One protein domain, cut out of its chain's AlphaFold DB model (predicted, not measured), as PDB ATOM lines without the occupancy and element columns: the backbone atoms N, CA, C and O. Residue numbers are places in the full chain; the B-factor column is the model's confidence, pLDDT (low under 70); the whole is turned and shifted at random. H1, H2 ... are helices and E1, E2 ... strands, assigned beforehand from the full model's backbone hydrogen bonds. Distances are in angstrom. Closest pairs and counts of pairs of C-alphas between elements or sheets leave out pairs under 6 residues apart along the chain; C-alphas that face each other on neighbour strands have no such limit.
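Overview. This is residues 50 to 171 of the 696 residues of the protein "Hypothetical protein" of Noctiluca scintillans (UniProt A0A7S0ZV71). Two strongly twisted antiparallel sheets make a sandwich that is only partly face to face: the smaller sheet, E2, E1, E9 and E7, covers one end of the larger one, E6, E5, E4, E3 and E8, and the long hairpin of E3 and E4 reaches out past it. The short helix H1 sits at an end of the larger sheet, beside its strands, and residues 165 to 171 stick out as a free tail. The printed part has 122 residues with, along the chain, E1, E2, H1, E3, E4, E5, E6, E7, E8 and E9, and the class is mostly strand. It is compact, with a radius of gyration of the C-alphas of 15.3 A, yet elongated in outline, spanning 54 by 30 by 25 A.

Arrangement. Begin with the larger sheet, which runs in the order E6, residues 112 to 120, E5, residues 101 to 109, E4, residues 85 to 97, E3, residues 71 to 82, and E8, residues 136 to 141. E3, E4, E5 and E6 form a meander, each strand the antiparallel neighbour of the one before, and each successive two are a hairpin. Look between E4 and E3 for N 91 and O 76, 2.7 A apart, between E5 and E4 for N 92 and O 106, 2.8 A, and between E6 and E5 for N 105 and O 117, 2.8 A. At the edge strand E8, N 75 of E3 and O 140 are 2.8 A apart. E3 bends by 62 degrees at residue 74, and E4 by 51 degrees at residue 88. The smaller sheet runs E2, residues 57 to 61, E1, residues 50 to 54, E9, residues 154 to 160, and E7, residues 125 to 129. Here the pairs within hydrogen-bond range include N 52 and O 59, 2.8 A apart, in the hairpin of E1 and E2, N 51 and O 158, 2.8 A apart, between the antiparallel neighbours E1 and E9, and N 157 and O 126, 2.7 A apart, between the antiparallel neighbours E9 and E7. The two sheets form a sandwich, two sheets face to face, with 30 pairs of C-alphas within 10 A; the strands of the one stand at 37 degrees to those of the other. E2 and E3 are near each other, with 5 pairs within 10 A, and E1 and E3 are only just apart, at 8.1 A. H1, residues 63 to 67, is on the larger sheet at a height over the sheet of 4.6 A, over none of its strands; its one O i to N i+4 pair is within hydrogen-bond range. The closest C-alphas of H1 and E4 are those of Ser 67 and Cys 97, 5.0 A apart.

Along the chain. Find C-alpha 85 at (0.537, 6.111, 106.948); from there E4 runs 35.9 A to C-alpha 97. E3 measures 29.5 A, E5 25.9 A, E6 24.1 A and E8 14.8 A. In the smaller sheet, start at C-alpha 50, (-0.291, 18.199, 72.655), where E1 begins its 12.9 A. E2 measures 13.9 A, E7 13.4 A and E9 18.3 A, ending at C-alpha 160, (3.966, 19.238, 68.180). H1 measures 6.0 A.

Size, cuts and confidence. The two C-alphas farthest apart, those of Arg 83 and Ala 169, are 55.9 A apart. The printed part has no cut. The link from E8 to E9, residues 142 to 153, is long. Mean pLDDT of the printed part is 76.9; look for values under 70 at residues 80 to 86, 130 to 138 and 150 to 154, among others.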
ATOM      1  N   ILE A  50      -0.832  19.235  71.771       88.25
ATOM      2  CA  ILE A  50      -0.291  18.199  72.655       88.25
ATOM      3  C   ILE A  50      -0.801  16.838  72.200       88.25
ATOM      4  O   ILE A  50      -2.006  16.603  72.171       88.25
ATOM      5  N   ILE A  51       0.113  15.935  71.866       86.94
ATOM      6  CA  ILE A  51      -0.176  14.519  71.632       86.94
ATOM      7  C   ILE A  51      -0.019  13.777  72.954       86.94
ATOM      8  O   ILE A  51       0.991  13.941  73.632       86.94
ATOM      9  N   VAL A  52      -1.012  12.972  73.304       86.00
ATOM     10  CA  VAL A  52      -1.025  12.066  74.449       86.00
ATOM     11  C   VAL A  52      -0.864  10.652  73.898       86.00
ATOM     12  O   VAL A  52      -1.820  10.074  73.394       86.00
ATOM     13  N   GLU A  53       0.348  10.113  73.932       79.88
ATOM     14  CA  GLU A  53       0.655   8.747  73.501       79.88
ATOM     15  C   GLU A  53       0.536   7.824  74.715       79.88
ATOM     16  O   GLU A  53       1.065   8.134  75.775       79.88
ATOM     17  N   SER A  54      -0.142   6.690  74.589       76.56
ATOM     18  CA  SER A  54      -0.274   5.674  75.638       76.56
ATOM     19  C   SER A  54      -0.058   4.279  75.040       76.56
ATOM     20  O   SER A  54      -0.165   4.123  73.822       76.56
ATOM     21  N   PRO A  55       0.142   3.224  75.855       63.34
ATOM     22  CA  PRO A  55       0.203   1.846  75.346       63.34
ATOM     23  C   PRO A  55      -1.062   1.425  74.589       63.34
ATOM     24  O   PRO A  55      -1.054   0.473  73.817       63.34
ATOM     25  N   SER A  56      -2.158   2.133  74.841       61.03
ATOM     26  CA  SER A  56      -3.492   1.817  74.363       61.03
ATOM     27  C   SER A  56      -3.942   2.650  73.159       61.03
ATOM     28  O   SER A  56      -5.039   2.443  72.643       61.03
ATOM     29  N   GLY A  57      -3.097   3.577  72.701       70.00
ATOM     30  CA  GLY A  57      -3.379   4.468  71.581       70.00
ATOM     31  C   GLY A  57      -2.872   5.886  71.816       70.00
ATOM     32  O   GLY A  57      -2.280   6.195  72.851       70.00
ATOM     33  N   GLU A  58      -3.136   6.755  70.849       79.25
ATOM     34  CA  GLU A  58      -2.725   8.157  70.872       79.25
ATOM     35  C   GLU A  58      -3.948   9.066  70.754       79.25
ATOM     36  O   GLU A  58      -4.838   8.818  69.942       79.25
ATOM     37  N   ALA A  59      -3.962  10.150  71.519       84.62
ATOM     38  CA  ALA A  59      -4.955  11.210  71.417       84.62
ATOM     39  C   ALA A  59      -4.275  12.564  71.267       84.62
ATOM     40  O   ALA A  59      -3.069  12.700  71.471       84.62
ATOM     41  N   ARG A  60      -5.042  13.587  70.905       88.38
ATOM     42  CA  ARG A  60      -4.503  14.930  70.723       88.38
ATOM     43  C   ARG A  60      -5.400  15.992  71.332       88.38
ATOM     44  O   ARG A  60      -6.616  15.964  71.188       88.38
ATOM     45  N   ILE A  61      -4.763  16.976  71.954       89.62
ATOM     46  CA  ILE A  61      -5.387  18.167  72.514       89.62
ATOM     47  C   ILE A  61      -4.886  19.365  71.717       89.62
ATOM     48  O   ILE A  61      -3.689  19.658  71.709       89.62
ATOM     49  N   SER A  62      -5.793  20.059  71.030       88.19
ATOM     50  CA  SER A  62      -5.390  21.186  70.193       88.19
ATOM     51  C   SER A  62      -5.004  22.415  71.016       88.19
ATOM     52  O   SER A  62      -5.612  22.690  72.058       88.19
ATOM     53  N   ALA A  63      -4.051  23.193  70.496       87.44
ATOM     54  CA  ALA A  63      -3.616  24.478  71.051       87.44
ATOM     55  C   ALA A  63      -4.782  25.391  71.451       87.44
ATOM     56  O   ALA A  63      -4.851  25.924  72.560       87.44
ATOM     57  N   GLN A  64      -5.754  25.514  70.548       86.69
ATOM     58  CA  GLN A  64      -6.945  26.334  70.737       86.69
ATOM     59  C   GLN A  64      -7.779  25.880  71.943       86.69
ATOM     60  O   GLN A  64      -8.339  26.710  72.659       86.69
ATOM     61  N   THR A  65      -7.843  24.571  72.193       85.44
ATOM     62  CA  THR A  65      -8.707  23.993  73.226       85.44
ATOM     63  C   THR A  65      -8.194  24.311  74.624       85.44
ATOM     64  O   THR A  65      -8.991  24.696  75.482       85.44
ATOM     65  N   TYR A  66      -6.883  24.192  74.860       88.12
ATOM     66  CA  TYR A  66      -6.281  24.476  76.168       88.12
ATOM     67  C   TYR A  66      -5.859  25.943  76.354       88.12
ATOM     68  O   TYR A  66      -5.610  26.375  77.479       88.12
ATOM     69  N   SER A  67      -5.824  26.738  75.279       85.88
ATOM     70  CA  SER A  67      -5.642  28.196  75.371       85.88
ATOM     71  C   SER A  67      -6.865  28.914  75.948       85.88
ATOM     72  O   SER A  67      -6.738  29.998  76.505       85.88
ATOM     73  N   ALA A  68      -8.049  28.303  75.851       85.25
ATOM     74  CA  ALA A  68      -9.281  28.824  76.446       85.25
ATOM     75  C   ALA A  68      -9.419  28.519  77.954       85.25
ATOM     76  O   ALA A  68     -10.340  29.018  78.597       85.25
ATOM     77  N   GLY A  69      -8.541  27.681  78.515       86.81
ATOM     78  CA  GLY A  69      -8.547  27.279  79.922       86.81
ATOM     79  C   GLY A  69      -8.006  25.858  80.129       86.81
ATOM     80  O   GLY A  69      -7.833  25.128  79.150       86.81
ATOM     81  N   PRO A  70      -7.760  25.440  81.388       89.69
ATOM     82  CA  PRO A  70      -7.215  24.122  81.693       89.69
ATOM     83  C   PRO A  70      -8.071  22.989  81.120       89.69
ATOM     84  O   PRO A  70      -9.296  22.976  81.264       89.69
ATOM     85  N   ARG A  71      -7.425  22.005  80.494       93.75
ATOM     86  CA  ARG A  71      -8.070  20.813  79.938       93.75
ATOM     87  C   ARG A  71      -7.550  19.578  80.627       93.75
ATOM     88  O   ARG A  71      -6.356  19.311  80.573       93.75
ATOM     89  N   ALA A  72      -8.453  18.835  81.260       91.06
ATOM     90  CA  ALA A  72      -8.122  17.551  81.855       91.06
ATOM     91  C   ALA A  72      -7.542  16.613  80.789       91.06
ATOM     92  O   ALA A  72      -8.023  16.575  79.655       91.06
ATOM     93  N   ILE A  73      -6.499  15.883  81.161       91.75
ATOM     94  CA  ILE A  73      -5.850  14.894  80.305       91.75
ATOM     95  C   ILE A  73      -6.109  13.512  80.880       91.75
ATOM     96  O   ILE A  73      -6.656  12.649  80.206       91.75
ATOM     97  N   LEU A  74      -5.737  13.316  82.141       91.75
ATOM     98  CA  LEU A  74      -5.922  12.058  82.842       91.75
ATOM     99  C   LEU A  74      -5.946  12.281  84.355       91.75
ATOM    100  O   LEU A  74      -5.499  13.321  84.846       91.75
ATOM    101  N   THR A  75      -6.418  11.284  85.086       87.25
ATOM    102  CA  THR A  75      -6.275  11.163  86.533       87.25
ATOM    103  C   THR A  75      -5.503   9.891  86.822       87.25
ATOM    104  O   THR A  75      -5.908   8.811  86.402       87.25
ATOM    105  N   LYS A  76      -4.392  10.010  87.540       85.44
ATOM    106  CA  LYS A  76      -3.692   8.858  88.097       85.44
ATOM    107  C   LYS A  76      -4.137   8.648  89.529       85.44
ATOM    108  O   LYS A  76      -4.246   9.614  90.275       85.44
ATOM    109  N   TYR A  77      -4.308   7.408  89.942       78.69
ATOM    110  CA  TYR A  77      -4.614   7.090  91.331       78.69
ATOM    111  C   TYR A  77      -3.475   6.298  91.944       78.69
ATOM    112  O   TYR A  77      -2.914   5.393  91.315       78.69
ATOM    113  N   GLY A  78      -3.155   6.609  93.192       76.94
ATOM    114  CA  GLY A  78      -2.189   5.831  93.940       76.94
ATOM    115  C   GLY A  78      -2.245   6.064  95.434       76.94
ATOM    116  O   GLY A  78      -3.051   6.849  95.927       76.94
ATOM    117  N   PHE A  79      -1.358   5.391  96.151       72.00
ATOM    118  CA  PHE A  79      -1.131   5.637  97.561       72.00
ATOM    119  C   PHE A  79       0.095   6.504  97.766       72.00
ATOM    120  O   PHE A  79       1.132   6.292  97.148       72.00
ATOM    121  N   ARG A  80       0.005   7.443  98.699       67.44
ATOM    122  CA  ARG A  80       1.172   8.151  99.212       67.44
ATOM    123  C   ARG A  80       1.457   7.652 100.618       67.44
ATOM    124  O   ARG A  80       0.591   7.725 101.488       67.44
ATOM    125  N   SER A  81       2.665   7.139 100.840       52.31
ATOM    126  CA  SER A  81       3.161   6.898 102.193       52.31
ATOM    127  C   SER A  81       3.760   8.197 102.714       52.31
ATOM    128  O   SER A  81       4.697   8.736 102.128       52.31
ATOM    129  N   SER A  82       3.211   8.728 103.803       53.44
ATOM    130  CA  SER A  82       3.862   9.800 104.556       53.44
ATOM    131  C   SER A  82       3.935   9.370 106.013       53.44
ATOM    132  O   SER A  82       2.902   9.071 106.613       53.44
ATOM    133  N   ARG A  83       5.148   9.318 106.581       48.47
ATOM    134  CA  ARG A  83       5.376   8.937 107.989       48.47
ATOM    135  C   ARG A  83       4.742   7.584 108.370       48.47
ATOM    136  O   ARG A  83       4.173   7.453 109.447       48.47
ATOM    137  N   GLY A  84       4.783   6.605 107.464       44.81
ATOM    138  CA  GLY A  84       4.242   5.258 107.693       44.81
ATOM    139  C   GLY A  84       2.723   5.110 107.534       44.81
ATOM    140  O   GLY A  84       2.222   3.993 107.619       44.81
ATOM    141  N   VAL A  85       1.975   6.188 107.258       47.00
ATOM    142  CA  VAL A  85       0.537   6.111 106.948       47.00
ATOM    143  C   VAL A  85       0.344   6.176 105.434       47.00
ATOM    144  O   VAL A  85       0.725   7.164 104.800       47.00
ATOM    145  N   LYS A  86      -0.261   5.130 104.858       59.12
ATOM    146  CA  LYS A  86      -0.663   5.085 103.444       59.12
ATOM    147  C   LYS A  86      -2.000   5.810 103.272       59.12
ATOM    148  O   LYS A  86      -2.969   5.465 103.943       59.12
ATOM    149  N   ARG A  87      -2.056   6.797 102.376       74.75
ATOM    150  CA  ARG A  87      -3.284   7.537 102.026       74.75
ATOM    151  C   ARG A  87      -3.590   7.398 100.547       74.75
ATOM    152  O   ARG A  87      -2.661   7.431  99.744       74.75
ATOM    153  N   ALA A  88      -4.864   7.252 100.198       72.88
ATOM    154  CA  ALA A  88      -5.298   7.247  98.807       72.88
ATOM    155  C   ALA A  88      -5.253   8.675  98.248       72.88
ATOM    156  O   ALA A  88      -5.751   9.612  98.874       72.88
ATOM    157  N   CYS A  89      -4.649   8.829  97.076       79.94
ATOM    158  CA  CYS A  89      -4.466  10.108  96.418       79.94
ATOM    159  C   CYS A  89      -4.830  10.020  94.931       79.94
ATOM    160  O   CYS A  89      -4.495   9.055  94.239       79.94
ATOM    161  N   GLU A  90      -5.473  11.072  94.433       86.88
ATOM    162  CA  GLU A  90      -5.707  11.334  93.018       86.88
ATOM    163  C   GLU A  90      -4.698  12.369  92.519       86.88
ATOM    164  O   GLU A  90      -4.575  13.458  93.074       86.88
ATOM    165  N   TYR A  91      -4.011  12.075  91.428       86.75
ATOM    166  CA  TYR A  91      -3.137  12.997  90.722       86.75
ATOM    167  C   TYR A  91      -3.829  13.381  89.414       86.75
ATOM    168  O   TYR A  91      -3.841  12.617  88.450       86.75
ATOM    169  N   ARG A  92      -4.467  14.549  89.382       90.50
ATOM    170  CA  ARG A  92      -5.213  15.041  88.217       90.50
ATOM    171  C   ARG A  92      -4.307  15.870  87.322       90.50
ATOM    172  O   ARG A  92      -3.757  16.875  87.766       90.50
ATOM    173  N   TYR A  93      -4.195  15.478  86.063       91.94
ATOM    174  CA  TYR A  93      -3.362  16.135  85.064       91.94
ATOM    175  C   TYR A  93      -4.241  16.959  84.151       91.94
ATOM    176  O   TYR A  93      -5.232  16.477  83.599       91.94
ATOM    177  N   SER A  94      -3.848  18.208  83.962       93.12
ATOM    178  CA  SER A  94      -4.464  19.102  82.999       93.12
ATOM    179  C   SER A  94      -3.398  19.830  82.199       93.12
ATOM    180  O   SER A  94      -2.319  20.107  82.711       93.12
ATOM    181  N   VAL A  95      -3.684  20.142  80.942       92.31
ATOM    182  CA  VAL A  95      -2.869  21.061  80.148       92.31
ATOM    183  C   VAL A  95      -3.509  22.438  80.189       92.31
ATOM    184  O   VAL A  95      -4.722  22.569  80.034       92.31
ATOM    185  N   THR A  96      -2.706  23.472  80.394       92.00
ATOM    186  CA  THR A  96      -3.158  24.862  80.354       92.00
ATOM    187  C   THR A  96      -2.142  25.733  79.626       92.00
ATOM    188  O   THR A  96      -0.945  25.435  79.601       92.00
ATOM    189  N   CYS A  97      -2.621  26.818  79.024       88.62
ATOM    190  CA  CYS A  97      -1.766  27.886  78.530       88.62
ATOM    191  C   CYS A  97      -1.730  29.012  79.562       88.62
ATOM    192  O   CYS A  97      -2.759  29.613  79.863       88.62
ATOM    193  N   MET A  98      -0.543  29.315  80.087       82.69
ATOM    194  CA  MET A  98      -0.323  30.530  80.882       82.69
ATOM    195  C   MET A  98       0.532  31.510  80.076       82.69
ATOM    196  O   MET A  98       0.026  32.470  79.508       82.69
ATOM    197  N   ARG A  99       1.834  31.222  79.975       80.75
ATOM    198  CA  ARG A  99       2.794  31.886  79.065       80.75
ATOM    199  C   ARG A  99       3.477  30.898  78.116       80.75
ATOM    200  O   ARG A  99       3.938  31.269  77.046       80.75
ATOM    201  N   LYS A 100       3.532  29.635  78.529       82.81
ATOM    202  CA  LYS A 100       3.948  28.460  77.765       82.81
ATOM    203  C   LYS A 100       2.901  27.377  78.011       82.81
ATOM    204  O   LYS A 100       2.076  27.522  78.922       82.81
ATOM    205  N   VAL A 101       2.948  26.300  77.235       83.44
ATOM    206  CA  VAL A 101       2.160  25.109  77.557       83.44
ATOM    207  C   VAL A 101       2.672  24.522  78.871       83.44
ATOM    208  O   VAL A 101       3.875  24.296  79.030       83.44
ATOM    209  N   VAL A 102       1.767  24.310  79.820       86.56
ATOM    210  CA  VAL A 102       2.057  23.767  81.151       86.56
ATOM    211  C   VAL A 102       1.188  22.536  81.368       86.56
ATOM    212  O   VAL A 102      -0.017  22.584  81.125       86.56
ATOM    213  N   ILE A 103       1.793  21.448  81.852       88.06
ATOM    214  CA  ILE A 103       1.041  20.362  82.481       88.06
ATOM    215  C   ILE A 103       0.919  20.697  83.959       88.06
ATOM    216  O   ILE A 103       1.913  20.725  84.680       88.06
ATOM    217  N   GLN A 104      -0.305  20.959  84.391       90.00
ATOM    218  CA  GLN A 104      -0.641  21.140  85.789       90.00
ATOM    219  C   GLN A 104      -1.056  19.792  86.381       90.00
ATOM    220  O   GLN A 104      -2.047  19.197  85.944       90.00
ATOM    221  N   LYS A 105      -0.315  19.336  87.388       89.50
ATOM    222  CA  LYS A 105      -0.626  18.165  88.210       89.50
ATOM    223  C   LYS A 105      -1.217  18.638  89.535       89.50
ATOM    224  O   LYS A 105      -0.595  19.412  90.255       89.50
ATOM    225  N   ARG A 106      -2.413  18.166  89.877       89.06
ATOM    226  CA  ARG A 106      -3.043  18.408  91.181       89.06
ATOM    227  C   ARG A 106      -3.089  17.113  91.967       89.06
ATOM    228  O   ARG A 106      -3.760  16.178  91.542       89.06
ATOM    229  N   THR A 107      -2.402  17.076  93.098       84.44
ATOM    230  CA  THR A 107      -2.462  15.966  94.047       84.44
ATOM    231  C   THR A 107      -3.584  16.234  95.035       84.44
ATOM    232  O   THR A 107      -3.579  17.257  95.722       84.44
ATOM    233  N   MET A 108      -4.539  15.317  95.105       82.94
ATOM    234  CA  MET A 108      -5.653  15.374  96.033       82.94
ATOM    235  C   MET A 108      -5.664  14.121  96.895       82.94
ATOM    236  O   MET A 108      -5.796  13.027  96.358       82.94
ATOM    237  N   CYS A 109      -5.541  14.264  98.206       80.00
ATOM    238  CA  CYS A 109      -5.615  13.151  99.148       80.00
ATOM    239  C   CYS A 109      -6.761  13.438 100.128       80.00
ATOM    240  O   CYS A 109      -7.011  14.592 100.471       80.00
ATOM    241  N   ASP A 110      -7.510  12.408 100.527       78.00
ATOM    242  CA  ASP A 110      -8.644  12.529 101.467       78.00
ATOM    243  C   ASP A 110      -9.702  13.593 101.069       78.00
ATOM    244  O   ASP A 110     -10.357  14.203 101.912       78.00
ATOM    245  N   GLY A 111      -9.864  13.845  99.765       71.44
ATOM    246  CA  GLY A 111     -10.809  14.833  99.224       71.44
ATOM    247  C   GLY A 111     -10.348  16.298  99.289       71.44
ATOM    248  O   GLY A 111     -11.056  17.170  98.783       71.44
ATOM    249  N   GLY A 112      -9.171  16.582  99.857       73.88
ATOM    250  CA  GLY A 112      -8.523  17.898  99.840       73.88
ATOM    251  C   GLY A 112      -7.482  18.022  98.725       73.88
ATOM    252  O   GLY A 112      -6.967  17.020  98.240       73.88
ATOM    253  N   VAL A 113      -7.160  19.251  98.303       82.56
ATOM    254  CA  VAL A 113      -6.014  19.509  97.410       82.56
ATOM    255  C   VAL A 113      -4.770  19.683  98.274       82.56
ATOM    256  O   VAL A 113      -4.628  20.700  98.948       82.56
ATOM    257  N   ASP A 114      -3.871  18.707  98.225       76.00
ATOM    258  CA  ASP A 114      -2.617  18.729  98.981       76.00
ATOM    259  C   ASP A 114      -1.556  19.578  98.278       76.00
ATOM    260  O   ASP A 114      -0.782  20.287  98.920       76.00
ATOM    261  N   PHE A 115      -1.483  19.480  96.947       78.56
ATOM    262  CA  PHE A 115      -0.403  20.085  96.175       78.56
ATOM    263  C   PHE A 115      -0.825  20.376  94.734       78.56
ATOM    264  O   PHE A 115      -1.514  19.573  94.102       78.56
ATOM    265  N   VAL A 116      -0.379  21.512  94.196       83.19
ATOM    266  CA  VAL A 116      -0.531  21.871  92.782       83.19
ATOM    267  C   VAL A 116       0.851  22.133  92.214       83.19
ATOM    268  O   VAL A 116       1.592  22.960  92.738       83.19
ATOM    269  N   GLU A 117       1.183  21.426  91.143       82.44
ATOM    270  CA  GLU A 117       2.470  21.514  90.474       82.44
ATOM    271  C   GLU A 117       2.284  21.932  89.019       82.44
ATOM    272  O   GLU A 117       1.603  21.249  88.251       82.44
ATOM    273  N   ASP A 118       2.924  23.031  88.632       83.12
ATOM    274  CA  ASP A 118       2.914  23.537  87.264       83.12
ATOM    275  C   ASP A 118       4.231  23.172  86.572       83.12
ATOM    276  O   ASP A 118       5.291  23.712  86.889       83.12
ATOM    277  N   ARG A 119       4.177  22.255  85.600       77.31
ATOM    278  CA  ARG A 119       5.353  21.804  84.843       77.31
ATOM    279  C   ARG A 119       5.337  22.379  83.419       77.31
ATOM    280  O   ARG A 119       4.603  21.868  82.568       77.31
ATOM    281  N   PRO A 120       6.131  23.424  83.108       77.00
ATOM    282  CA  PRO A 120       6.198  23.976  81.755       77.00
ATOM    283  C   PRO A 120       6.852  22.987  80.783       77.00
ATOM    284  O   PRO A 120       7.759  22.246  81.161       77.00
ATOM    285  N   TYR A 121       6.452  22.985  79.514       70.06
ATOM    286  CA  TYR A 121       7.207  22.297  78.462       70.06
ATOM    287  C   TYR A 121       8.530  23.036  78.214       70.06
ATOM    288  O   TYR A 121       8.560  24.076  77.558       70.06
ATOM    289  N   ILE A 122       9.615  22.526  78.808       58.69
ATOM    290  CA  ILE A 122      10.997  22.965  78.536       58.69
ATOM    291  C   ILE A 122      11.577  22.129  77.383       58.69
ATOM    292  O   ILE A 122      12.301  22.645  76.543       58.69
ATOM    293  N   THR A 123      11.187  20.855  77.317       59.00
ATOM    294  CA  THR A 123      11.455  19.895  76.241       59.00
ATOM    295  C   THR A 123      10.159  19.599  75.483       59.00
ATOM    296  O   THR A 123       9.087  19.630  76.084       59.00
ATOM    297  N   ASP A 124      10.227  19.235  74.197       73.12
ATOM    298  CA  ASP A 124       9.045  18.889  73.374       73.12
ATOM    299  C   ASP A 124       8.297  17.630  73.847       73.12
ATOM    300  O   ASP A 124       7.257  17.267  73.301       73.12
ATOM    301  N   VAL A 125       8.813  16.945  74.867       73.44
ATOM    302  CA  VAL A 125       8.290  15.686  75.390       73.44
ATOM    303  C   VAL A 125       8.276  15.727  76.916       73.44
ATOM    304  O   VAL A 125       9.268  16.098  77.545       73.44
ATOM    305  N   ARG A 126       7.166  15.283  77.501       75.62
ATOM    306  CA  ARG A 126       6.986  14.925  78.912       75.62
ATOM    307  C   ARG A 126       6.430  13.508  78.984       75.62
ATOM    308  O   ARG A 126       5.843  13.036  78.015       75.62
ATOM    309  N   ARG A 127       6.603  12.817  80.105       75.00
ATOM    310  CA  ARG A 127       6.032  11.480  80.314       75.00
ATOM    311  C   ARG A 127       5.382  11.410  81.683       75.00
ATOM    312  O   ARG A 127       5.801  12.137  82.566       75.00
ATOM    313  N   THR A 128       4.376  10.575  81.848       71.25
ATOM    314  CA  THR A 128       3.909  10.059  83.136       71.25
ATOM    315  C   THR A 128       3.910   8.545  83.033       71.25
ATOM    316  O   THR A 128       3.608   7.985  81.976       71.25
ATOM    317  N   HIS A 129       4.287   7.875  84.108       71.25
ATOM    318  CA  HIS A 129       4.303   6.426  84.186       71.25
ATOM    319  C   HIS A 129       3.397   5.974  85.330       71.25
ATOM    320  O   HIS A 129       3.314   6.642  86.360       71.25
ATOM    321  N   ILE A 130       2.743   4.821  85.174       62.81
ATOM    322  CA  ILE A 130       2.126   4.147  86.322       62.81
ATOM    323  C   ILE A 130       3.234   3.441  87.089       62.81
ATOM    324  O   ILE A 130       3.814   2.475  86.591       62.81
ATOM    325  N   ARG A 131       3.527   3.920  88.299       61.25
ATOM    326  CA  ARG A 131       4.558   3.341  89.161       61.25
ATOM    327  C   ARG A 131       3.922   2.431  90.199       61.25
ATOM    328  O   ARG A 131       3.695   2.815  91.346       61.25
ATOM    329  N   GLN A 132       3.684   1.193  89.780       54.94
ATOM    330  CA  GLN A 132       3.092   0.141  90.615       54.94
ATOM    331  C   GLN A 132       3.867  -0.061  91.928       54.94
ATOM    332  O   GLN A 132       3.255  -0.171  92.987       54.94
ATOM    333  N   GLY A 133       5.203   0.036  91.893       47.47
ATOM    334  CA  GLY A 133       6.071  -0.023  93.081       47.47
ATOM    335  C   GLY A 133       5.935   1.146  94.068       47.47
ATOM    336  O   GLY A 133       6.390   1.046  95.200       47.47
ATOM    337  N   GLN A 134       5.284   2.246  93.686       52.66
ATOM    338  CA  GLN A 134       5.034   3.404  94.557       52.66
ATOM    339  C   GLN A 134       3.555   3.509  94.957       52.66
ATOM    340  O   GLN A 134       3.094   4.559  95.395       52.66
ATOM    341  N   GLY A 135       2.805   2.410  94.809       53.31
ATOM    342  CA  GLY A 135       1.379   2.348  95.113       53.31
ATOM    343  C   GLY A 135       0.503   3.068  94.090       53.31
ATOM    344  O   GLY A 135      -0.664   3.305  94.378       53.31
ATOM    345  N   GLU A 136       1.037   3.447  92.927       69.06
ATOM    346  CA  GLU A 136       0.283   4.038  91.819       69.06
ATOM    347  C   GLU A 136      -0.222   2.948  90.896       69.06
ATOM    348  O   GLU A 136       0.511   2.023  90.569       69.06
ATOM    349  N   THR A 137      -1.465   3.039  90.451       57.56
ATOM    350  CA  THR A 137      -2.138   1.804  90.036       57.56
ATOM    351  C   THR A 137      -2.803   1.853  88.680       57.56
ATOM    352  O   THR A 137      -2.779   0.860  87.960       57.56
ATOM    353  N   HIS A 138      -3.372   2.991  88.297       65.88
ATOM    354  CA  HIS A 138      -4.008   3.139  86.997       65.88
ATOM    355  C   HIS A 138      -4.148   4.613  86.615       65.88
ATOM    356  O   HIS A 138      -4.091   5.519  87.455       65.88
ATOM    357  N   LEU A 139      -4.314   4.822  85.312       78.88
ATOM    358  CA  LEU A 139      -4.576   6.102  84.676       78.88
ATOM    359  C   LEU A 139      -5.969   6.049  84.062       78.88
ATOM    360  O   LEU A 139      -6.245   5.214  83.197       78.88
ATOM    361  N   VAL A 140      -6.820   6.972  84.488       80.56
ATOM    362  CA  VAL A 140      -8.111   7.242  83.868       80.56
ATOM    363  C   VAL A 140      -7.929   8.404  82.911       80.56
ATOM    364  O   VAL A 140      -7.670   9.523  83.352       80.56
ATOM    365  N   PHE A 141      -8.031   8.167  81.606       83.81
ATOM    366  CA  PHE A 141      -7.967   9.266  80.645       83.81
ATOM    367  C   PHE A 141      -9.273  10.045  80.647       83.81
ATOM    368  O   PHE A 141     -10.353   9.500  80.866       83.81
ATOM    369  N   ALA A 142      -9.173  11.343  80.389       84.75
ATOM    370  CA  ALA A 142     -10.351  12.166  80.232       84.75
ATOM    371  C   ALA A 142     -11.149  11.699  79.003       84.75
ATOM    372  O   ALA A 142     -10.571  11.428  77.950       84.75
ATOM    373  N   GLU A 143     -12.474  11.620  79.142       78.88
ATOM    374  CA  GLU A 143     -13.384  11.024  78.154       78.88
ATOM    375  C   GLU A 143     -13.176  11.584  76.737       78.88
ATOM    376  O   GLU A 143     -13.166  10.834  75.760       78.88
ATOM    377  N   GLN A 144     -12.891  12.887  76.620       79.94
ATOM    378  CA  GLN A 144     -12.639  13.561  75.343       79.94
ATOM    379  C   GLN A 144     -11.431  13.028  74.558       79.94
ATOM    380  O   GLN A 144     -11.306  13.325  73.372       79.94
ATOM    381  N   LEU A 145     -10.523  12.294  75.203       80.38
ATOM    382  CA  LEU A 145      -9.365  11.704  74.537       80.38
ATOM    383  C   LEU A 145      -9.705  10.380  73.853       80.38
ATOM    384  O   LEU A 145      -8.930   9.930  73.016       80.38
ATOM    385  N   GLY A 146     -10.824   9.735  74.208       72.25
ATOM    386  CA  GLY A 146     -11.190   8.421  73.673       72.25
ATOM    387  C   GLY A 146     -10.152   7.325  73.949       72.25
ATOM    388  O   GLY A 146     -10.192   6.275  73.307       72.25
ATOM    389  N   LEU A 147      -9.214   7.566  74.874       70.00
ATOM    390  CA  LEU A 147      -8.166   6.620  75.226       70.00
ATOM    391  C   LEU A 147      -8.669   5.619  76.269       70.00
ATOM    392  O   LEU A 147      -9.347   6.000  77.224       70.00
ATOM    393  N   PRO A 148      -8.316   4.336  76.128       70.75
ATOM    394  CA  PRO A 148      -8.478   3.339  77.175       70.75
ATOM    395  C   PRO A 148      -7.816   3.748  78.485       70.75
ATOM    396  O   PRO A 148      -6.637   4.086  78.485       70.75
ATOM    397  N   ASN A 149      -8.509   3.578  79.611       76.25
ATOM    398  CA  ASN A 149      -7.824   3.515  80.901       76.25
ATOM    399  C   ASN A 149      -6.754   2.417  80.855       76.25
ATOM    400  O   ASN A 149      -6.955   1.369  80.232       76.25
ATOM    401  N   THR A 150      -5.617   2.668  81.495       66.06
ATOM    402  CA  THR A 150      -4.486   1.737  81.508       66.06
ATOM    403  C   THR A 150      -3.968   1.546  82.922       66.06
ATOM    404  O   THR A 150      -4.077   2.439  83.759       66.06
ATOM    405  N   THR A 151      -3.405   0.371  83.183       59.72
ATOM    406  CA  THR A 151      -2.834  -0.036  84.479       59.72
ATOM    407  C   THR A 151      -1.336  -0.177  84.451       59.72
ATOM    408  O   THR A 151      -0.712  -0.357  85.488       59.72
ATOM    409  N   SER A 152      -0.738  -0.086  83.271       56.44
ATOM    410  CA  SER A 152       0.700  -0.138  83.100       56.44
ATOM    411  C   SER A 152       1.140   0.736  81.934       56.44
ATOM    412  O   SER A 152       0.339   1.218  81.124       56.44
ATOM    413  N   GLY A 153       2.450   0.937  81.862       64.56
ATOM    414  CA  GLY A 153       3.102   1.619  80.761       64.56
ATOM    415  C   GLY A 153       3.251   3.123  80.954       64.56
ATOM    416  O   GLY A 153       3.029   3.690  82.023       64.56
ATOM    417  N   THR A 154       3.733   3.744  79.885       68.44
ATOM    418  CA  THR A 154       4.133   5.149  79.846       68.44
ATOM    419  C   THR A 154       3.118   5.933  79.040       68.44
ATOM    420  O   THR A 154       2.834   5.555  77.905       68.44
ATOM    421  N   VAL A 155       2.635   7.045  79.581       78.06
ATOM    422  CA  VAL A 155       1.932   8.062  78.809       78.06
ATOM    423  C   VAL A 155       2.900   9.174  78.470       78.06
ATOM    424  O   VAL A 155       3.512   9.772  79.348       78.06
ATOM    425  N   VAL A 156       3.062   9.455  77.189       79.06
ATOM    426  CA  VAL A 156       3.945  10.503  76.692       79.06
ATOM    427  C   VAL A 156       3.091  11.684  76.270       79.06
ATOM    428  O   VAL A 156       2.175  11.546  75.470       79.06
ATOM    429  N   PHE A 157       3.410  12.862  76.780       84.94
ATOM    430  CA  PHE A 157       2.833  14.110  76.323       84.94
ATOM    431  C   PHE A 157       3.841  14.829  75.428       84.94
ATOM    432  O   PHE A 157       4.870  15.309  75.906       84.94
ATOM    433  N   ARG A 158       3.555  14.947  74.136       82.94
ATOM    434  CA  ARG A 158       4.452  15.565  73.156       82.94
ATOM    435  C   ARG A 158       3.857  16.853  72.608       82.94
ATOM    436  O   ARG A 158       2.752  16.835  72.077       82.94
ATOM    437  N   ALA A 159       4.595  17.953  72.689       84.31
ATOM    438  CA  ALA A 159       4.228  19.194  72.025       84.31
ATOM    439  C   ALA A 159       4.653  19.134  70.552       84.31
ATOM    440  O   ALA A 159       5.824  18.922  70.247       84.31
ATOM    441  N   VAL A 160       3.715  19.327  69.626       83.88
ATOM    442  CA  VAL A 160       3.966  19.238  68.180       83.88
ATOM    443  C   VAL A 160       3.487  20.483  67.440       83.88
ATOM    444  O   VAL A 160       2.497  21.109  67.810       83.88
ATOM    445  N   ARG A 161       4.191  20.840  66.359       82.50
ATOM    446  CA  ARG A 161       3.847  22.004  65.518       82.50
ATOM    447  C   ARG A 161       2.754  21.711  64.484       82.50
ATOM    448  O   ARG A 161       2.015  22.617  64.117       82.50
ATOM    449  N   HIS A 162       2.656  20.468  64.015       81.31
ATOM    450  CA  HIS A 162       1.633  20.050  63.050       81.31
ATOM    451  C   HIS A 162       0.267  19.954  63.723       81.31
ATOM    452  O   HIS A 162       0.201  19.482  64.856       81.31
ATOM    453  N   LYS A 163      -0.807  20.324  63.024       82.19
ATOM    454  CA  LYS A 163      -2.204  20.296  63.491       82.19
ATOM    455  C   LYS A 163      -2.981  19.160  62.829       82.19
ATOM    456  O   LYS A 163      -2.599  18.693  61.764       82.19
ATOM    457  N   CYS A 164      -4.123  18.747  63.386       77.75
ATOM    458  CA  CYS A 164      -4.976  17.761  62.693       77.75
ATOM    459  C   CYS A 164      -5.520  18.245  61.348       77.75
ATOM    460  O   CYS A 164      -5.830  17.419  60.494       77.75
ATOM    461  N   ALA A 165      -5.581  19.560  61.128       78.62
ATOM    462  CA  ALA A 165      -5.883  20.130  59.818       78.62
ATOM    463  C   ALA A 165      -4.844  19.748  58.743       78.62
ATOM    464  O   ALA A 165      -5.163  19.780  57.560       78.62
ATOM    465  N   ASP A 166      -3.637  19.340  59.149       80.12
ATOM    466  CA  ASP A 166      -2.576  18.876  58.252       80.12
ATOM    467  C   ASP A 166      -2.726  17.380  57.889       80.12
ATOM    468  O   ASP A 166      -1.910  16.840  57.138       80.12
ATOM    469  N   SER A 167      -3.737  16.683  58.433       77.94
ATOM    470  CA  SER A 167      -4.046  15.294  58.070       77.94
ATOM    471  C   SER A 167      -4.835  15.219  56.758       77.94
ATOM    472  O   SER A 167      -5.662  16.076  56.455       77.94
ATOM    473  N   SER A 168      -4.574  14.184  55.961       77.81
ATOM    474  CA  SER A 168      -5.278  13.926  54.701       77.81
ATOM    475  C   SER A 168      -5.953  12.556  54.729       77.81
ATOM    476  O   SER A 168      -5.650  11.715  55.576       77.81
ATOM    477  N   ALA A 169      -6.833  12.292  53.758       67.25
ATOM    478  CA  ALA A 169      -7.525  11.005  53.629       67.25
ATOM    479  C   ALA A 169      -6.579   9.788  53.523       67.25
ATOM    480  O   ALA A 169      -6.990   8.667  53.805       67.25
ATOM    481  N   THR A 170      -5.320   9.997  53.126       69.94
ATOM    482  CA  THR A 170      -4.295   8.950  52.967       69.94
ATOM    483  C   THR A 170      -3.163   9.037  53.993       69.94
ATOM    484  O   THR A 170      -2.236   8.223  53.959       69.94
ATOM    485  N   LYS A 171      -3.207  10.024  54.894       80.69
ATOM    486  CA  LYS A 171      -2.176  10.268  55.902       80.69
ATOM    487  C   LYS A 171      -2.815  10.810  57.177       80.69
ATOM    488  O   LYS A 171      -2.992  12.021  57.331       80.69
TER     489      LYS A 171